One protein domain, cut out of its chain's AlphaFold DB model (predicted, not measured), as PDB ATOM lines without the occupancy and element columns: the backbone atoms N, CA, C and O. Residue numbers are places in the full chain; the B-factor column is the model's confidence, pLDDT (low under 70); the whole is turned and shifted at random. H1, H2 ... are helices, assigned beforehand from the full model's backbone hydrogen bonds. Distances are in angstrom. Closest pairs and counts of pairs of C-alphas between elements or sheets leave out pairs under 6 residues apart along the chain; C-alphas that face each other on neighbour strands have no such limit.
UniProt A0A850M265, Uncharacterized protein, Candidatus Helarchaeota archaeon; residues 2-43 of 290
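Overview. This is residues 2 to 43 of the 290 residues of an uncharacterized protein of Candidatus Helarchaeota archaeon (UniProt A0A850M265). One long helix, H2, and one shorter helix, H1, form an open V, joined at its closed end by the link of residues 15 to 21, with space between the two arms. The printed part has 42 residues, with H1 then H2 along the chain and no named strand; the class is all helix. It is only just loose, close to extended, with a radius of gyration of the C-alphas of 13.4 A, and only just flat, spanning 39 by 26 by 8 A.

Along the chain. H2, residues 22 to 42, is 30.0 A long, from C-alpha 22 at (-19.138, 28.646, -63.245) to C-alpha 42 at (-7.736, 36.763, -89.801). H1, residues 6 to 14, is 12.3 A long and begins at C-alpha 6 at (-32.360, 28.417, -74.853).

Arrangement. H2 and H1 are apart, with no C-alpha of one within 8 A of the other. In both helices every O i to N i+4 pair is within hydrogen-bond range. Residues 26 to 43, of which 26 to 42 belong to H2, stand free.

Size, cuts and confidence. The C-alphas farthest apart, of Glu 18 and Ser 43, are 40.8 A apart. The printed part has no cut. The link from H1 to H2 is short, with 7 residues. Residues 2 to 3 and 14 to 21 have pLDDT under 70.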
ATOM      1  N   SER A   2     -30.178  25.780 -81.242       54.66
ATOM      2  CA  SER A   2     -29.958  26.826 -80.215       54.66
ATOM      3  C   SER A   2     -31.222  27.459 -79.613       54.66
ATOM      4  O   SER A   2     -31.300  27.588 -78.399       54.66
ATOM      5  N   LYS A   3     -32.248  27.797 -80.410       59.97
ATOM      6  CA  LYS A   3     -33.495  28.378 -79.864       59.97
ATOM      7  C   LYS A   3     -34.327  27.380 -79.053       59.97
ATOM      8  O   LYS A   3     -34.974  27.780 -78.096       59.97
ATOM      9  N   LYS A   4     -34.287  26.094 -79.427       74.88
ATOM     10  CA  LYS A   4     -35.125  25.035 -78.837       74.88
ATOM     11  C   LYS A   4     -34.810  24.792 -77.361       74.88
ATOM     12  O   LYS A   4     -35.722  24.451 -76.631       74.88
ATOM     13  N   TYR A   5     -33.549  24.974 -76.964       76.88
ATOM     14  CA  TYR A   5     -33.073  24.711 -75.602       76.88
ATOM     15  C   TYR A   5     -32.621  25.978 -74.866       76.88
ATOM     16  O   TYR A   5     -32.009  25.897 -73.805       76.88
ATOM     17  N   SER A   6     -32.855  27.166 -75.440       72.62
ATOM     18  CA  SER A   6     -32.360  28.417 -74.853       72.62
ATOM     19  C   SER A   6     -33.001  28.695 -73.498       72.62
ATOM     20  O   SER A   6     -32.344  29.255 -72.627       72.62
ATOM     21  N   LYS A   7     -34.272  28.325 -73.326       74.69
ATOM     22  CA  LYS A   7     -34.991  28.523 -72.070       74.69
ATOM     23  C   LYS A   7     -34.456  27.578 -71.002       74.69
ATOM     24  O   LYS A   7     -34.082  28.034 -69.936       74.69
ATOM     25  N   GLU A   8     -34.332  26.298 -71.328       81.38
ATOM     26  CA  GLU A   8     -33.814  25.253 -70.449       81.38
ATOM     27  C   GLU A   8     -32.366  25.529 -70.042       81.38
ATOM     28  O   GLU A   8     -32.008  25.310 -68.891       81.38
ATOM     29  N   PHE A   9     -31.540  26.045 -70.955       77.06
ATOM     30  CA  PHE A   9     -30.167  26.435 -70.647       77.06
ATOM     31  C   PHE A   9     -30.094  27.686 -69.761       77.06
ATOM     32  O   PHE A   9     -29.273  27.733 -68.850       77.06
ATOM     33  N   ASN A  10     -30.962  28.680 -69.971       72.31
ATOM     34  CA  ASN A  10     -31.040  29.840 -69.079       72.31
ATOM     35  C   ASN A  10     -31.552  29.437 -67.685       72.31
ATOM     36  O   ASN A  10     -30.944  29.803 -66.684       72.31
ATOM     37  N   ASP A  11     -32.606  28.618 -67.624       74.62
ATOM     38  CA  ASP A  11     -33.167  28.061 -66.386       74.62
ATOM     39  C   ASP A  11     -32.156  27.170 -65.656       74.62
ATOM     40  O   ASP A  11     -32.160  27.114 -64.424       74.62
ATOM     41  N   TYR A  12     -31.304  26.462 -66.414       76.94
ATOM     42  CA  TYR A  12     -30.110  25.804 -65.904       76.94
ATOM     43  C   TYR A  12     -29.251  26.893 -65.271       76.94
ATOM     44  O   TYR A  12     -29.301  26.977 -64.051       76.94
ATOM     45  N   LEU A  13     -28.589  27.773 -66.043       74.25
ATOM     46  CA  LEU A  13     -27.643  28.809 -65.572       74.25
ATOM     47  C   LEU A  13     -28.101  29.598 -64.329       74.25
ATOM     48  O   LEU A  13     -27.288  29.854 -63.444       74.25
ATOM     49  N   GLU A  14     -29.382  29.946 -64.211       66.94
ATOM     50  CA  GLU A  14     -29.921  30.673 -63.051       66.94
ATOM     51  C   GLU A  14     -29.869  29.890 -61.728       66.94
ATOM     52  O   GLU A  14     -29.822  30.493 -60.653       66.94
ATOM     53  N   LYS A  15     -29.861  28.555 -61.790       69.06
ATOM     54  CA  LYS A  15     -29.727  27.652 -60.639       69.06
ATOM     55  C   LYS A  15     -28.258  27.330 -60.301       69.06
ATOM     56  O   LYS A  15     -28.012  26.677 -59.294       69.06
ATOM     57  N   PHE A  16     -27.272  27.783 -61.097       69.81
ATOM     58  CA  PHE A  16     -25.856  27.341 -61.019       69.81
ATOM     59  C   PHE A  16     -24.969  28.023 -59.979       69.81
ATOM     60  O   PHE A  16     -23.796  27.656 -59.882       69.81
ATOM     61  N   ASN A  17     -25.481  28.962 -59.181       57.00
ATOM     62  CA  ASN A  17     -24.658  29.669 -58.190       57.00
ATOM     63  C   ASN A  17     -24.025  28.756 -57.111       57.00
ATOM     64  O   ASN A  17     -23.148  29.220 -56.391       57.00
ATOM     65  N   GLU A  18     -24.400  27.474 -57.015       56.75
ATOM     66  CA  GLU A  18     -24.016  26.586 -55.903       56.75
ATOM     67  C   GLU A  18     -22.991  25.474 -56.244       56.75
ATOM     68  O   GLU A  18     -22.497  24.818 -55.333       56.75
ATOM     69  N   LEU A  19     -22.614  25.243 -57.513       53.44
ATOM     70  CA  LEU A  19     -21.978  23.965 -57.926       53.44
ATOM     71  C   LEU A  19     -20.542  24.033 -58.495       53.44
ATOM     72  O   LEU A  19     -20.110  23.105 -59.179       53.44
ATOM     73  N   GLY A  20     -19.780  25.114 -58.291       58.53
ATOM     74  CA  GLY A  20     -18.360  25.187 -58.714       58.53
ATOM     75  C   GLY A  20     -18.099  25.094 -60.233       58.53
ATOM     76  O   GLY A  20     -16.955  25.115 -60.674       58.53
ATOM     77  N   SER A  21     -19.155  25.036 -61.050       69.38
ATOM     78  CA  SER A  21     -19.109  24.842 -62.509       69.38
ATOM     79  C   SER A  21     -19.102  26.157 -63.306       69.38
ATOM     80  O   SER A  21     -18.991  26.140 -64.532       69.38
ATOM     81  N   ILE A  22     -19.203  27.309 -62.625       75.38
ATOM     82  CA  ILE A  22     -19.138  28.646 -63.245       75.38
ATOM     83  C   ILE A  22     -17.798  28.848 -63.949       75.38
ATOM     84  O   ILE A  22     -17.766  29.407 -65.042       75.38
ATOM     85  N   ASP A  23     -16.706  28.363 -63.355       77.81
ATOM     86  CA  ASP A  23     -15.377  28.471 -63.954       77.81
ATOM     87  C   ASP A  23     -15.293  27.703 -65.278       77.81
ATOM     88  O   ASP A  23     -14.816  28.241 -66.276       77.81
ATOM     89  N   TYR A  24     -15.856  26.490 -65.330       82.12
ATOM     90  CA  TYR A  24     -15.925  25.699 -66.558       82.12
ATOM     91  C   TYR A  24     -16.720  26.425 -67.651       82.12
ATOM     92  O   TYR A  24     -16.206  26.647 -68.744       82.12
ATOM     93  N   ILE A  25     -17.947  26.866 -67.349       83.50
ATOM     94  CA  ILE A  25     -18.803  27.562 -68.326       83.50
ATOM     95  C   ILE A  25     -18.148  28.863 -68.798       83.50
ATOM     96  O   ILE A  25     -18.142  29.151 -69.995       83.50
ATOM     97  N   SER A  26     -17.571  29.634 -67.877       82.94
ATOM     98  CA  SER A  26     -16.876  30.881 -68.201       82.94
ATOM     99  C   SER A  26     -15.681  30.617 -69.110       82.94
ATOM    100  O   SER A  26     -15.496  31.317 -70.102       82.94
ATOM    101  N   ARG A  27     -14.892  29.579 -68.818       86.19
ATOM    102  CA  ARG A  27     -13.737  29.183 -69.626       86.19
ATOM    103  C   ARG A  27     -14.144  28.761 -71.032       86.19
ATOM    104  O   ARG A  27     -13.558  29.263 -71.989       86.19
ATOM    105  N   GLU A  28     -15.163  27.914 -71.161       89.06
ATOM    106  CA  GLU A  28     -15.685  27.478 -72.460       89.06
ATOM    107  C   GLU A  28     -16.246  28.659 -73.261       89.06
ATOM    108  O   GLU A  28     -15.906  28.850 -74.430       89.06
ATOM    109  N   PHE A  29     -17.040  29.523 -72.623       87.88
ATOM    110  CA  PHE A  29     -17.603  30.708 -73.268       87.88
ATOM    111  C   PHE A  29     -16.516  31.680 -73.744       87.88
ATOM    112  O   PHE A  29     -16.524  32.108 -74.901       87.88
ATOM    113  N   LEU A  30     -15.536  31.986 -72.890       86.50
ATOM    114  CA  LEU A  30     -14.404  32.840 -73.249       86.50
ATOM    115  C   LEU A  30     -13.533  32.198 -74.338       86.50
ATOM    116  O   LEU A  30     -13.035  32.910 -75.211       86.50
ATOM    117  N   GLY A  31     -13.365  30.873 -74.325       86.62
ATOM    118  CA  GLY A  31     -12.681  30.122 -75.380       86.62
ATOM    119  C   GLY A  31     -13.363  30.293 -76.738       86.62
ATOM    120  O   GLY A  31     -12.714  30.668 -77.718       86.62
ATOM    121  N   LEU A  32     -14.688  30.128 -76.779       88.56
ATOM    122  CA  LEU A  32     -15.501  30.343 -77.978       88.56
ATOM    123  C   LEU A  32     -15.424  31.793 -78.474       88.56
ATOM    124  O   LEU A  32     -15.222  32.024 -79.669       88.56
ATOM    125  N   MET A  33     -15.530  32.775 -77.570       86.75
ATOM    126  CA  MET A  33     -15.385  34.194 -77.916       86.75
ATOM    127  C   MET A  33     -14.023  34.479 -78.553       86.75
ATOM    128  O   MET A  33     -13.967  35.106 -79.615       86.75
ATOM    129  N   ARG A  34     -12.930  33.997 -77.946       83.50
ATOM    130  CA  ARG A  34     -11.569  34.176 -78.478       83.50
ATOM    131  C   ARG A  34     -11.423  33.546 -79.854       83.50
ATOM    132  O   ARG A  34     -10.922  34.206 -80.759       83.50
ATOM    133  N   GLN A  35     -11.894  32.313 -80.035       86.81
ATOM    134  CA  GLN A  35     -11.817  31.618 -81.319       86.81
ATOM    135  C   GLN A  35     -12.576  32.377 -82.417       86.81
ATOM    136  O   GLN A  35     -12.048  32.583 -83.511       86.81
ATOM    137  N   LYS A  36     -13.795  32.847 -82.125       85.19
ATOM    138  CA  LYS A  36     -14.592  33.650 -83.064       85.19
ATOM    139  C   LYS A  36     -13.894  34.962 -83.414       85.19
ATOM    140  O   LYS A  36     -13.757  35.275 -84.593       85.19
ATOM    141  N   CYS A  37     -13.401  35.690 -82.413       81.31
ATOM    142  CA  CYS A  37     -12.689  36.950 -82.622       81.31
ATOM    143  C   CYS A  37     -11.391  36.761 -83.421       81.31
ATOM    144  O   CYS A  37     -11.106  37.552 -84.320       81.31
ATOM    145  N   TYR A  38     -10.627  35.702 -83.141       83.19
ATOM    146  CA  TYR A  38      -9.414  35.351 -83.880       83.19
ATOM    147  C   TYR A  38      -9.715  35.091 -85.360       83.19
ATOM    148  O   TYR A  38      -9.071  35.675 -86.234       83.19
ATOM    149  N   ASN A  39     -10.742  34.287 -85.647       82.75
ATOM    150  CA  ASN A  39     -11.156  33.988 -87.017       82.75
ATOM    151  C   ASN A  39     -11.600  35.254 -87.766       82.75
ATOM    152  O   ASN A  39     -11.188  35.461 -88.905       82.75
ATOM    153  N   CYS A  40     -12.363  36.135 -87.112       78.94
ATOM    154  CA  CYS A  40     -12.750  37.429 -87.676       78.94
ATOM    155  C   CYS A  40     -11.529  38.307 -88.002       78.94
ATOM    156  O   CYS A  40     -11.424  38.852 -89.099       78.94
ATOM    157  N   ASN A  41     -10.561  38.405 -87.087       76.75
ATOM    158  CA  ASN A  41      -9.357  39.218 -87.297       76.75
ATOM    159  C   ASN A  41      -8.445  38.689 -88.413       76.75
ATOM    160  O   ASN A  41      -7.720  39.480 -89.023       76.75
ATOM    161  N   LYS A  42      -8.483  37.380 -88.696       83.81
ATOM    162  CA  LYS A  42      -7.736  36.763 -89.801       83.81
ATOM    163  C   LYS A  42      -8.247  37.220 -91.173       83.81
ATOM    164  O   LYS A  42      -7.460  37.290 -92.112       83.81
ATOM    165  N   SER A  43      -9.527  37.582 -91.279       81.62
ATOM    166  CA  SER A  43     -10.182  37.978 -92.530       81.62
ATOM    167  C   SER A  43     -10.788  39.382 -92.431       81.62
ATOM    168  O   SER A  43     -12.002  39.589 -92.393       81.62
TER     169      SER A  43